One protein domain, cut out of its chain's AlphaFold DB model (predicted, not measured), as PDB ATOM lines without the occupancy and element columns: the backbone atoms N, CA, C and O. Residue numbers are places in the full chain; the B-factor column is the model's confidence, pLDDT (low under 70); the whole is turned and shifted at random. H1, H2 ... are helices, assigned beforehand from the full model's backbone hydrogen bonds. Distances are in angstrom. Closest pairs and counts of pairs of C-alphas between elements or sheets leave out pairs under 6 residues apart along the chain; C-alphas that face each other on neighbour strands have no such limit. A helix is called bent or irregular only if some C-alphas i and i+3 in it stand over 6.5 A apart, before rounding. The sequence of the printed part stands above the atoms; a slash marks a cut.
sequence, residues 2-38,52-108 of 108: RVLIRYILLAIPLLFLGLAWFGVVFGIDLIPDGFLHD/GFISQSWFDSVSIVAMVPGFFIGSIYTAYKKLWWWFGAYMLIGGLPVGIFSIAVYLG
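This is residues 2 to 38 and 52 to 108 of the 108 residues of an uncharacterized protein of Vibrio neptunius (UniProt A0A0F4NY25). Two long helices, H1 and H2, cross as an X, and arm H3a of H3 folds back to pack on both; residues 100 to 108 stick out. The printed part has 94 residues with three named helices, H1, H2, H3 in order, and no named strand: all helix. It is flat, 45 by 41 by 19 A, and only just compact, close to loose, with a radius of gyration of the C-alphas of 14.8 A.

Find C-alpha 2 at (-94.455, 58.212, 103.256); from there H1, residues 2 to 26, runs 35.4 A, with a kink near residue 13. H2, residues 56 to 80, runs 35.0 A. H3, residues 84 to 107, was assigned as one helix by its hydrogen bonds but is bent, with C-alphas 93 and 96 6.8 A apart; arm H3a is residues 84 to 93, and arm H3b is residues 96 to 107, with C-alpha 107 at (-61.190, 59.620, 72.772).

H1 touches H2 with residues 10 to 17 alone, closest at C-alphas of Pro 13 and Met 67, 4.7 A, at a steep tilt of 57 degrees, opposite ways. H2 and H3a form a hairpin, closest at C-alphas of Thr 78 and Phe 87, 5.2 A. H3b is apart from H1 and H2. Each O i to N i+4 pair is within hydrogen-bond range in H3a and H3b, 19 of 21 in H1 and 20 of 21 in H2.

Residues 39 to 51 are not printed; C-alphas 38 and 52 are 7.7 A apart. No printed residue is under 70 in pLDDT.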
ATOM      1  N   ARG A   2     -94.666  58.156 104.728       75.69
ATOM      2  CA  ARG A   2     -94.455  58.212 103.256       75.69
ATOM      3  C   ARG A   2     -93.228  59.021 102.798       75.69
ATOM      4  O   ARG A   2     -92.546  58.617 101.866       75.69
ATOM      5  N   VAL A   3     -92.930  60.139 103.464       81.81
ATOM      6  CA  VAL A   3     -91.767  60.992 103.139       81.81
ATOM      7  C   VAL A   3     -90.440  60.301 103.471       81.81
ATOM      8  O   VAL A   3     -89.479  60.423 102.725       81.81
ATOM      9  N   LEU A   4     -90.402  59.533 104.561       86.25
ATOM     10  CA  LEU A   4     -89.196  58.848 105.021       86.25
ATOM     11  C   LEU A   4     -88.856  57.671 104.093       86.25
ATOM     12  O   LEU A   4     -87.727  57.559 103.631       86.25
ATOM     13  N   ILE A   5     -89.868  56.884 103.711       88.75
ATOM     14  CA  ILE A   5     -89.732  55.801 102.722       88.75
ATOM     15  C   ILE A   5     -89.214  56.347 101.387       88.75
ATOM     16  O   ILE A   5     -88.314  55.768 100.790       88.75
ATOM     17  N   ARG A   6     -89.735  57.496 100.939       87.75
ATOM     18  CA  ARG A   6     -89.274  58.157  99.711       87.75
ATOM     19  C   ARG A   6     -87.773  58.448  99.745       87.75
ATOM     20  O   ARG A   6     -87.096  58.154  98.770       87.75
ATOM     21  N   TYR A   7     -87.258  59.028 100.829       89.06
ATOM     22  CA  TYR A   7     -85.834  59.355 100.911       89.06
ATOM     23  C   TYR A   7     -84.948  58.117 101.055       89.06
ATOM     24  O   TYR A   7     -83.883  58.090 100.453       89.06
ATOM     25  N   ILE A   8     -85.408  57.072 101.751       90.25
ATOM     26  CA  ILE A   8     -84.700  55.782 101.786       90.25
ATOM     27  C   ILE A   8     -84.573  55.207 100.371       90.25
ATOM     28  O   ILE A   8     -83.481  54.835  99.955       90.25
ATOM     29  N   LEU A   9     -85.665  55.193  99.603       89.62
ATOM     30  CA  LEU A   9     -85.652  54.667  98.236       89.62
ATOM     31  C   LEU A   9     -84.736  55.468  97.300       89.62
ATOM     32  O   LEU A   9     -84.138  54.887  96.403       89.62
ATOM     33  N   LEU A  10     -84.600  56.781  97.513       91.69
ATOM     34  CA  LEU A  10     -83.652  57.616  96.767       91.69
ATOM     35  C   LEU A  10     -82.201  57.420  97.224       91.69
ATOM     36  O   LEU A  10     -81.275  57.570  96.434       91.69
ATOM     37  N   ALA A  11     -81.986  57.073  98.490       92.75
ATOM     38  CA  ALA A  11     -80.652  56.827  99.015       92.75
ATOM     39  C   ALA A  11     -80.066  55.496  98.525       92.75
ATOM     40  O   ALA A  11     -78.862  55.430  98.312       92.75
ATOM     41  N   ILE A  12     -80.889  54.461  98.306       91.62
ATOM     42  CA  ILE A  12     -80.413  53.121  97.919       91.62
ATOM     43  C   ILE A  12     -79.521  53.159  96.661       91.62
ATOM     44  O   ILE A  12     -78.372  52.730  96.757       91.62
ATOM     45  N   PRO A  13     -79.949  53.710  95.507       90.94
ATOM     46  CA  PRO A  13     -79.098  53.721  94.319       90.94
ATOM     47  C   PRO A  13     -77.847  54.588  94.496       90.94
ATOM     48  O   PRO A  13     -76.786  54.245  93.985       90.94
ATOM     49  N   LEU A  14     -77.954  55.699  95.238       92.12
ATOM     50  CA  LEU A  14     -76.815  56.573  95.536       92.12
ATOM     51  C   LEU A  14     -75.775  55.878  96.418       92.12
ATOM     52  O   LEU A  14     -74.582  56.084  96.221       92.12
ATOM     53  N   LEU A  15     -76.219  55.046  97.359       91.50
ATOM     54  CA  LEU A  15     -75.348  54.255  98.218       91.50
ATOM     55  C   LEU A  15     -74.576  53.216  97.404       91.50
ATOM     56  O   LEU A  15     -73.359  53.145  97.538       91.50
ATOM     57  N   PHE A  16     -75.244  52.473  96.516       89.62
ATOM     58  CA  PHE A  16     -74.565  51.505  95.645       89.62
ATOM     59  C   PHE A  16     -73.597  52.179  94.664       89.62
ATOM     60  O   PHE A  16     -72.477  51.703  94.505       89.62
ATOM     61  N   LEU A  17     -73.975  53.322  94.077       88.56
ATOM     62  CA  LEU A  17     -73.053  54.127  93.264       88.56
ATOM     63  C   LEU A  17     -71.836  54.592  94.074       88.56
ATOM     64  O   LEU A  17     -70.713  54.546  93.582       88.56
ATOM     65  N   GLY A  18     -72.052  55.039  95.312       88.25
ATOM     66  CA  GLY A  18     -70.979  55.452  96.211       88.25
ATOM     67  C   GLY A  18     -70.024  54.304  96.538       88.25
ATOM     68  O   GLY A  18     -68.818  54.471  96.396       88.25
ATOM     69  N   LEU A  19     -70.555  53.137  96.918       87.62
ATOM     70  CA  LEU A  19     -69.760  51.932  97.186       87.62
ATOM     71  C   LEU A  19     -68.930  51.524  95.965       87.62
ATOM     72  O   LEU A  19     -67.729  51.298  96.097       87.62
ATOM     73  N   ALA A  20     -69.544  51.506  94.778       84.38
ATOM     74  CA  ALA A  20     -68.842  51.209  93.535       84.38
ATOM     75  C   ALA A  20     -67.689  52.194  93.285       84.38
ATOM     76  O   ALA A  20     -66.599  51.774  92.906       84.38
ATOM     77  N   TRP A  21     -67.880  53.490  93.555       82.94
ATOM     78  CA  TRP A  21     -66.808  54.476  93.411       82.94
ATOM     79  C   TRP A  21     -65.681  54.315  94.422       82.94
ATOM     80  O   TRP A  21     -64.514  54.421  94.040       82.94
ATOM     81  N   PHE A  22     -66.003  54.053  95.688       83.81
ATOM     82  CA  PHE A  22     -64.983  53.792  96.703       83.81
ATOM     83  C   PHE A  22     -64.125  52.579  96.342       83.81
ATOM     84  O   PHE A  22     -62.898  52.679  96.408       83.81
ATOM     85  N   GLY A  23     -64.747  51.511  95.843       81.69
ATOM     86  CA  GLY A  23     -64.028  50.342  95.342       81.69
ATOM     87  C   GLY A  23     -63.194  50.643  94.093       81.69
ATOM     88  O   GLY A  23     -61.989  50.414  94.087       81.69
ATOM     89  N   VAL A  24     -63.805  51.189  93.036       76.06
ATOM     90  CA  VAL A  24     -63.159  51.332  91.716       76.06
ATOM     91  C   VAL A  24     -62.103  52.440  91.679       76.06
ATOM     92  O   VAL A  24     -61.043  52.245  91.090       76.06
ATOM     93  N   VAL A  25     -62.371  53.612  92.265       73.50
ATOM     94  CA  VAL A  25     -61.465  54.777  92.162       73.50
ATOM     95  C   VAL A  25     -60.468  54.840  93.301       73.50
ATOM     96  O   VAL A  25     -59.309  55.177  93.074       73.50
ATOM     97  N   PHE A  26     -60.908  54.544  94.522       76.81
ATOM     98  CA  PHE A  26     -60.053  54.673  95.699       76.81
ATOM     99  C   PHE A  26     -59.442  53.340  96.140       76.81
ATOM    100  O   PHE A  26     -58.558  53.349  96.995       76.81
ATOM    101  N   GLY A  27     -59.879  52.209  95.568       79.19
ATOM    102  CA  GLY A  27     -59.435  50.880  95.993       79.19
ATOM    103  C   GLY A  27     -59.836  50.558  97.434       79.19
ATOM    104  O   GLY A  27     -59.179  49.748  98.083       79.19
ATOM    105  N   ILE A  28     -60.855  51.241  97.965       82.06
ATOM    106  CA  ILE A  28     -61.317  51.085  99.342       82.06
ATOM    107  C   ILE A  28     -62.489  50.118  99.333       82.06
ATOM    108  O   ILE A  28     -63.558  50.447  98.811       82.06
ATOM    109  N   ASP A  29     -62.304  48.964  99.967       79.50
ATOM    110  CA  ASP A  29     -63.419  48.085 100.277       79.50
ATOM    111  C   ASP A  29     -64.108  48.565 101.560       79.50
ATOM    112  O   ASP A  29     -63.516  48.631 102.640       79.50
ATOM    113  N   LEU A  30     -65.362  48.984 101.415       82.75
ATOM    114  CA  LEU A  30     -66.211  49.402 102.532       82.75
ATOM    115  C   LEU A  30     -67.011  48.227 103.102       82.75
ATOM    116  O   LEU A  30     -67.702  48.390 104.114       82.75
ATOM    117  N   ILE A  31     -66.947  47.064 102.455       82.69
ATOM    118  CA  ILE A  31     -67.613  45.853 102.897       82.69
ATOM    119  C   ILE A  31     -66.661  45.112 103.847       82.69
ATOM    120  O   ILE A  31     -65.516  44.857 103.490       82.69
ATOM    121  N   PRO A  32     -67.095  44.776 105.075       81.12
ATOM    122  CA  PRO A  32     -66.238  44.069 106.019       81.12
ATOM    123  C   PRO A  32     -65.789  42.703 105.494       81.12
ATOM    124  O   PRO A  32     -66.601  41.940 104.958       81.12
ATOM    125  N   ASP A  33     -64.530  42.356 105.760       77.31
ATOM    126  CA  ASP A  33     -63.987  41.028 105.477       77.31
ATOM    127  C   ASP A  33     -64.867  39.928 106.096       77.31
ATOM    128  O   ASP A  33     -65.254  39.985 107.266       77.31
ATOM    129  N   GLY A  34     -65.195  38.907 105.300       77.12
ATOM    130  CA  GLY A  34     -66.058  37.796 105.718       77.12
ATOM    131  C   GLY A  34     -67.559  38.105 105.716       77.12
ATOM    132  O   GLY A  34     -68.355  37.244 106.095       77.12
ATOM    133  N   PHE A  35     -67.988  39.295 105.284       84.75
ATOM    134  CA  PHE A  35     -69.402  39.552 105.000       84.75
ATOM    135  C   PHE A  35     -69.842  38.873 103.696       84.75
ATOM    136  O   PHE A  35     -70.879  38.202 103.664       84.75
ATOM    137  N   LEU A  36     -69.028  39.014 102.646       85.12
ATOM    138  CA  LEU A  36     -69.223  38.350 101.362       85.12
ATOM    139  C   LEU A  36     -68.488  37.012 101.328       85.12
ATOM    140  O   LEU A  36     -67.333  36.898 101.739       85.12
ATOM    141  N   HIS A  37     -69.180  35.991 100.839       85.81
ATOM    142  CA  HIS A  37     -68.602  34.712 100.466       85.81
ATOM    143  C   HIS A  37     -68.290  34.748  98.974       85.81
ATOM    144  O   HIS A  37     -69.208  34.888  98.167       85.81
ATOM    145  N   ASP A  38     -67.017  34.564  98.625       81.19
ATOM    146  CA  ASP A  38     -66.626  34.352  97.234       81.19
ATOM    147  C   ASP A  38     -67.131  32.987  96.741       81.19
ATOM    148  O   ASP A  38     -66.611  31.935  97.122       81.19
ATOM    149  N   GLY A  52     -68.988  33.563 104.209       80.00
ATOM    150  CA  GLY A  52     -69.666  34.845 104.319       80.00
ATOM    151  C   GLY A  52     -71.174  34.649 104.290       80.00
ATOM    152  O   GLY A  52     -71.668  33.561 103.986       80.00
ATOM    153  N   PHE A  53     -71.908  35.687 104.676       84.88
ATOM    154  CA  PHE A  53     -73.363  35.628 104.829       84.88
ATOM    155  C   PHE A  53     -74.099  35.760 103.497       84.88
ATOM    156  O   PHE A  53     -75.190  35.214 103.339       84.88
ATOM    157  N   ILE A  54     -73.515  36.507 102.561       88.06
ATOM    158  CA  ILE A  54     -74.091  36.799 101.252       88.06
ATOM    159  C   ILE A  54     -73.102  36.342 100.188       88.06
ATOM    160  O   ILE A  54     -71.902  36.562 100.327       88.06
ATOM    161  N   SER A  55     -73.602  35.700  99.137       88.12
ATOM    162  CA  SER A  55     -72.763  35.283  98.019       88.12
ATOM    163  C   SER A  55     -72.355  36.492  97.172       88.12
ATOM    164  O   SER A  55     -73.159  37.406  96.950       88.12
ATOM    165  N   GLN A  56     -71.098  36.529  96.740       87.25
ATOM    166  CA  GLN A  56     -70.546  37.655  95.993       87.25
ATOM    167  C   GLN A  56     -71.270  37.843  94.658       87.25
ATOM    168  O   GLN A  56     -71.700  38.954  94.347       87.25
ATOM    169  N   SER A  57     -71.542  36.753  93.937       86.50
ATOM    170  CA  SER A  57     -72.302  36.800  92.683       86.50
ATOM    171  C   SER A  57     -73.710  37.394  92.855       86.50
ATOM    172  O   SER A  57     -74.187  38.165  92.009       86.50
ATOM    173  N   TRP A  58     -74.383  37.084  93.971       88.62
ATOM    174  CA  TRP A  58     -75.698  37.632  94.295       88.62
ATOM    175  C   TRP A  58     -75.614  39.112  94.655       88.62
ATOM    176  O   TRP A  58     -76.422  39.908  94.167       88.62
ATOM    177  N   PHE A  59     -74.630  39.490  95.475       88.94
ATOM    178  CA  PHE A  59     -74.396  40.882  95.842       88.94
ATOM    179  C   PHE A  59     -74.120  41.742  94.607       88.94
ATOM    180  O   PHE A  59     -74.750  42.789  94.451       88.94
ATOM    181  N   ASP A  60     -73.263  41.280  93.700       86.56
ATOM    182  CA  ASP A  60     -72.932  41.986  92.460       86.56
ATOM    183  C   ASP A  60     -74.166  42.146  91.568       86.56
ATOM    184  O   ASP A  60     -74.472  43.244  91.094       86.56
ATOM    185  N   SER A  61     -74.945  41.073  91.407       87.62
ATOM    186  CA  SER A  61     -76.179  41.090  90.616       87.62
ATOM    187  C   SER A  61     -77.200  42.091  91.168       87.62
ATOM    188  O   SER A  61     -77.748  42.911  90.424       87.62
ATOM    189  N   VAL A  62     -77.446  42.061  92.483       88.25
ATOM    190  CA  VAL A  62     -78.364  42.996  93.151       88.25
ATOM    191  C   VAL A  62     -77.842  44.424  93.062       88.25
ATOM    192  O   VAL A  62     -78.622  45.334  92.775       88.25
ATOM    193  N   SER A  63     -76.538  44.621  93.252       86.69
ATOM    194  CA  SER A  63     -75.898  45.931  93.168       86.69
ATOM    195  C   SER A  63     -76.088  46.538  91.783       86.69
ATOM    196  O   SER A  63     -76.554  47.669  91.688       86.69
ATOM    197  N   ILE A  64     -75.851  45.787  90.703       86.19
ATOM    198  CA  ILE A  64     -76.051  46.275  89.327       86.19
ATOM    199  C   ILE A  64     -77.517  46.659  89.081       86.19
ATOM    200  O   ILE A  64     -77.796  47.743  88.557       86.19
ATOM    201  N   VAL A  65     -78.465  45.808  89.485       85.62
ATOM    202  CA  VAL A  65     -79.905  46.040  89.267       85.62
ATOM    203  C   VAL A  65     -80.433  47.209  90.107       85.62
ATOM    204  O   VAL A  65     -81.259  47.990  89.631       85.62
ATOM    205  N   ALA A  66     -79.964  47.369  91.344       86.25
ATOM    206  CA  ALA A  66     -80.344  48.493  92.195       86.25
ATOM    207  C   ALA A  66     -79.686  49.802  91.735       86.25
ATOM    208  O   ALA A  66     -80.308  50.865  91.787       86.25
ATOM    209  N   MET A  67     -78.442  49.728  91.267       88.38
ATOM    210  CA  MET A  67     -77.637  50.881  90.890       88.38
ATOM    211  C   MET A  67     -78.068  51.464  89.546       88.38
ATOM    212  O   MET A  67     -78.393  52.647  89.480       88.38
ATOM    213  N   VAL A  68     -78.101  50.659  88.478       87.69
ATOM    214  CA  VAL A  68     -78.266  51.172  87.106       87.69
ATOM    215  C   VAL A  68     -79.714  51.627  86.854       87.69
ATOM    216  O   VAL A  68     -79.931  52.830  86.686       87.69
ATOM    217  N   PRO A  69     -80.740  50.753  86.900       90.56
ATOM    218  CA  PRO A  69     -82.138  51.183  86.876       90.56
ATOM    219  C   PRO A  69     -82.475  52.234  87.939       90.56
ATOM    220  O   PRO A  69     -83.160  53.217  87.644       90.56
ATOM    221  N   GLY A  70     -81.984  52.057  89.170       91.38
ATOM    222  CA  GLY A  70     -82.275  52.967  90.276       91.38
ATOM    223  C   GLY A  70     -81.700  54.368  90.076       91.38
ATOM    224  O   GLY A  70     -82.356  55.344  90.443       91.38
ATOM    225  N   PHE A  71     -80.533  54.493  89.438       92.81
ATOM    226  CA  PHE A  71     -79.969  55.777  89.028       92.81
ATOM    227  C   PHE A  71     -80.902  56.513  88.066       92.81
ATOM    228  O   PHE A  71     -81.253  57.667  88.320       92.81
ATOM    229  N   PHE A  72     -81.349  55.858  86.991       92.56
ATOM    230  CA  PHE A  72     -82.212  56.499  85.994       92.56
ATOM    231  C   PHE A  72     -83.577  56.862  86.577       92.56
ATOM    232  O   PHE A  72     -84.018  58.008  86.454       92.56
ATOM    233  N   ILE A  73     -84.223  55.918  87.266       94.00
ATOM    234  CA  ILE A  73     -85.526  56.143  87.903       94.00
ATOM    235  C   ILE A  73     -85.417  57.266  88.938       94.00
ATOM    236  O   ILE A  73     -86.238  58.185  88.938       94.00
ATOM    237  N   GLY A  74     -84.389  57.229  89.790       92.62
ATOM    238  CA  GLY A  74     -84.138  58.238  90.815       92.62
ATOM    239  C   GLY A  74     -83.870  59.624  90.229       92.62
ATOM    240  O   GLY A  74     -84.481  60.604  90.667       92.62
ATOM    241  N   SER A  75     -83.042  59.717  89.190       92.38
ATOM    242  CA  SER A  75     -82.730  60.975  88.498       92.38
ATOM    243  C   SER A  75     -83.973  61.590  87.849       92.38
ATOM    244  O   SER A  75     -84.290  62.756  88.090       92.38
ATOM    245  N   ILE A  76     -84.744  60.799  87.094       94.81
ATOM    246  CA  ILE A  76     -85.985  61.263  86.447       94.81
ATOM    247  C   ILE A  76     -87.002  61.703  87.502       94.81
ATOM    248  O   ILE A  76     -87.600  62.778  87.402       94.81
ATOM    249  N   TYR A  77     -87.187  60.891  88.541       94.94
ATOM    250  CA  TYR A  77     -88.139  61.180  89.604       94.94
ATOM    251  C   TYR A  77     -87.787  62.462  90.367       94.94
ATOM    252  O   TYR A  77     -88.667  63.281  90.654       94.94
ATOM    253  N   THR A  78     -86.512  62.643  90.714       95.38
ATOM    254  CA  THR A  78     -86.046  63.813  91.469       95.38
ATOM    255  C   THR A  78     -86.134  65.087  90.638       95.38
ATOM    256  O   THR A  78     -86.609  66.093  91.167       95.38
ATOM    257  N   ALA A  79     -85.815  65.030  89.341       94.94
ATOM    258  CA  ALA A  79     -86.043  66.132  88.408       94.94
ATOM    259  C   ALA A  79     -87.535  66.491  88.304       94.94
ATOM    260  O   ALA A  79     -87.921  67.639  88.530       94.94
ATOM    261  N   TYR A  80     -88.402  65.499  88.065       95.56
ATOM    262  CA  TYR A  80     -89.850  65.703  87.941       95.56
ATOM    263  C   TYR A  80     -90.470  66.315  89.205       95.56
ATOM    264  O   TYR A  80     -91.314  67.210  89.139       95.56
ATOM    265  N   LYS A  81     -90.038  65.857  90.385       94.88
ATOM    266  CA  LYS A  81     -90.518  66.373  91.673       94.88
ATOM    267  C   LYS A  81     -89.762  67.609  92.168       94.88
ATOM    268  O   LYS A  81     -90.008  68.016  93.303       94.88
ATOM    269  N   LYS A  82     -88.878  68.197  91.352       95.25
ATOM    270  CA  LYS A  82     -88.070  69.385  91.683       95.25
ATOM    271  C   LYS A  82     -87.249  69.223  92.973       95.25
ATOM    272  O   LYS A  82     -87.016  70.181  93.705       95.25
ATOM    273  N   LEU A  83     -86.804  67.999  93.264       93.56
ATOM    274  CA  LEU A  83     -85.883  67.699  94.361       93.56
ATOM    275  C   LEU A  83     -84.439  67.948  93.911       93.56
ATOM    276  O   LEU A  83     -83.655  67.011  93.778       93.56
ATOM    277  N   TRP A  84     -84.093  69.210  93.666       93.44
ATOM    278  CA  TRP A  84     -82.823  69.579  93.033       93.44
ATOM    279  C   TRP A  84     -81.581  69.100  93.785       93.44
ATOM    280  O   TRP A  84     -80.622  68.687  93.147       93.44
ATOM    281  N   TRP A  85     -81.622  69.067  95.120       93.81
ATOM    282  CA  TRP A  85     -80.534  68.516  95.935       93.81
ATOM    283  C   TRP A  85     -80.273  67.034  95.648       93.81
ATOM    284  O   TRP A  85     -79.134  66.628  95.452       93.81
ATOM    285  N   TRP A  86     -81.336  66.231  95.568       94.44
ATOM    286  CA  TRP A  86     -81.219  64.808  95.258       94.44
ATOM    287  C   TRP A  86     -80.816  64.591  93.806       94.44
ATOM    288  O   TRP A  86     -79.927  63.795  93.540       94.44
ATOM    289  N   PHE A  87     -81.418  65.337  92.878       95.00
ATOM    290  CA  PHE A  87     -81.037  65.292  91.469       95.00
ATOM    291  C   PHE A  87     -79.549  65.618  91.278       95.00
ATOM    292  O   PHE A  87     -78.843  64.890  90.590       95.00
ATOM    293  N   GLY A  88     -79.053  66.659  91.954       94.06
ATOM    294  CA  GLY A  88     -77.636  67.009  91.970       94.06
ATOM    295  C   GLY A  88     -76.760  65.871  92.491       94.06
ATOM    296  O   GLY A  88     -75.764  65.550  91.855       94.06
ATOM    297  N   ALA A  89     -77.154  65.203  93.580       94.31
ATOM    298  CA  ALA A  89     -76.423  64.043  94.099       94.31
ATOM    299  C   ALA A  89     -76.354  62.892  93.080       94.31
ATOM    300  O   ALA A  89     -75.281  62.335  92.867       94.31
ATOM    301  N   TYR A  90     -77.460  62.582  92.394       93.81
ATOM    302  CA  TYR A  90     -77.452  61.602  91.304       93.81
ATOM    303  C   TYR A  90     -76.493  62.021  90.188       93.81
ATOM    304  O   TYR A  90     -75.628  61.240  89.798       93.81
ATOM    305  N   MET A  91     -76.581  63.259  89.706       94.75
ATOM    306  CA  MET A  91     -75.712  63.726  88.626       94.75
ATOM    307  C   MET A  91     -74.234  63.764  89.025       94.75
ATOM    308  O   MET A  91     -73.394  63.444  88.194       94.75
ATOM    309  N   LEU A  92     -73.903  64.111  90.270       92.62
ATOM    310  CA  LEU A  92     -72.518  64.171  90.745       92.62
ATOM    311  C   LEU A  92     -71.915  62.791  91.001       92.62
ATOM    312  O   LEU A  92     -70.757  62.575  90.668       92.62
ATOM    313  N   ILE A  93     -72.679  61.872  91.595       89.44
ATOM    314  CA  ILE A  93     -72.167  60.548  91.968       89.44
ATOM    315  C   ILE A  93     -72.275  59.578  90.785       89.44
ATOM    316  O   ILE A  93     -71.367  58.800  90.544       89.44
ATOM    317  N   GLY A  94     -73.360  59.611  90.015       87.00
ATOM    318  CA  GLY A  94     -73.552  58.717  88.869       87.00
ATOM    319  C   GLY A  94     -73.195  59.366  87.535       87.00
ATOM    320  O   GLY A  94     -72.302  58.908  86.829       87.00
ATOM    321  N   GLY A  95     -73.905  60.438  87.180       86.44
ATOM    322  CA  GLY A  95     -73.902  60.970  85.812       86.44
ATOM    323  C   GLY A  95     -72.548  61.507  85.338       86.44
ATOM    324  O   GLY A  95     -72.088  61.158  84.254       86.44
ATOM    325  N   LEU A  96     -71.908  62.352  86.142       88.25
ATOM    326  CA  LEU A  96     -70.663  63.031  85.794       88.25
ATOM    327  C   LEU A  96     -69.488  62.045  85.695       88.25
ATOM    328  O   LEU A  96     -68.828  62.044  84.658       88.25
ATOM    329  N   PRO A  97     -69.251  61.158  86.674       83.25
ATOM    330  CA  PRO A  97     -68.171  60.183  86.582       83.25
ATOM    331  C   PRO A  97     -68.329  59.199  85.413       83.25
ATOM    332  O   PRO A  97     -67.373  58.973  84.671       83.25
ATOM    333  N   VAL A  98     -69.540  58.672  85.184       82.38
ATOM    334  CA  VAL A  98     -69.816  57.784  84.039       82.38
ATOM    335  C   VAL A  98     -69.635  58.530  82.716       82.38
ATOM    336  O   VAL A  98     -69.063  57.981  81.773       82.38
ATOM    337  N   GLY A  99     -70.069  59.790  82.646       84.31
ATOM    338  CA  GLY A  99     -69.871  60.645  81.477       84.31
ATOM    339  C   GLY A  99     -68.394  60.880  81.164       84.31
ATOM    340  O   GLY A  99     -67.979  60.684  80.024       84.31
ATOM    341  N   ILE A 100     -67.590  61.230  82.172       85.50
ATOM    342  CA  ILE A 100     -66.138  61.423  82.021       85.50
ATOM    343  C   ILE A 100     -65.471  60.131  81.548       85.50
ATOM    344  O   ILE A 100     -64.705  60.169  80.589       85.50
ATOM    345  N   PHE A 101     -65.787  58.991  82.173       82.12
ATOM    346  CA  PHE A 101     -65.239  57.696  81.769       82.12
ATOM    347  C   PHE A 101     -65.599  57.355  80.318       82.12
ATOM    348  O   PHE A 101     -64.730  56.988  79.534       82.12
ATOM    349  N   SER A 102     -66.861  57.552  79.931       83.12
ATOM    350  CA  SER A 102     -67.336  57.274  78.567       83.12
ATOM    351  C   SER A 102     -66.630  58.144  77.523       83.12
ATOM    352  O   SER A 102     -66.253  57.651  76.463       83.12
ATOM    353  N   ILE A 103     -66.416  59.429  77.829       86.81
ATOM    354  CA  ILE A 103     -65.674  60.353  76.959       86.81
ATOM    355  C   ILE A 103     -64.205  59.933  76.856       86.81
ATOM    356  O   ILE A 103     -63.664  59.903  75.755       86.81
ATOM    357  N   ALA A 104     -63.568  59.591  77.978       85.25
ATOM    358  CA  ALA A 104     -62.175  59.152  77.995       85.25
ATOM    359  C   ALA A 104     -61.965  57.877  77.161       85.25
ATOM    360  O   ALA A 104     -61.013  57.814  76.394       85.25
ATOM    361  N   VAL A 105     -62.878  56.905  77.259       84.50
ATOM    362  CA  VAL A 105     -62.849  55.671  76.455       84.50
ATOM    363  C   VAL A 105     -63.087  55.944  74.969       84.50
ATOM    364  O   VAL A 105     -62.519  55.262  74.132       84.50
ATOM    365  N   TYR A 106     -63.932  56.915  74.621       86.19
ATOM    366  CA  TYR A 106     -64.205  57.246  73.220       86.19
ATOM    367  C   TYR A 106     -63.049  57.997  72.534       86.19
ATOM    368  O   TYR A 106     -62.897  57.905  71.318       86.19
ATOM    369  N   LEU A 107     -62.276  58.780  73.292       85.19
ATOM    370  CA  LEU A 107     -61.190  59.620  72.772       85.19
ATOM    371  C   LEU A 107     -59.798  58.966  72.831       85.19
ATOM    372  O   LEU A 107     -58.870  59.513  72.230       85.19
ATOM    373  N   GLY A 108     -59.640  57.874  73.581       70.12
ATOM    374  CA  GLY A 108     -58.411  57.075  73.671       70.12
ATOM    375  C   GLY A 108     -58.418  55.894  72.713       70.12
ATOM    376  O   GLY A 108     -57.312  55.532  72.257       70.12
TER     377      GLY A 108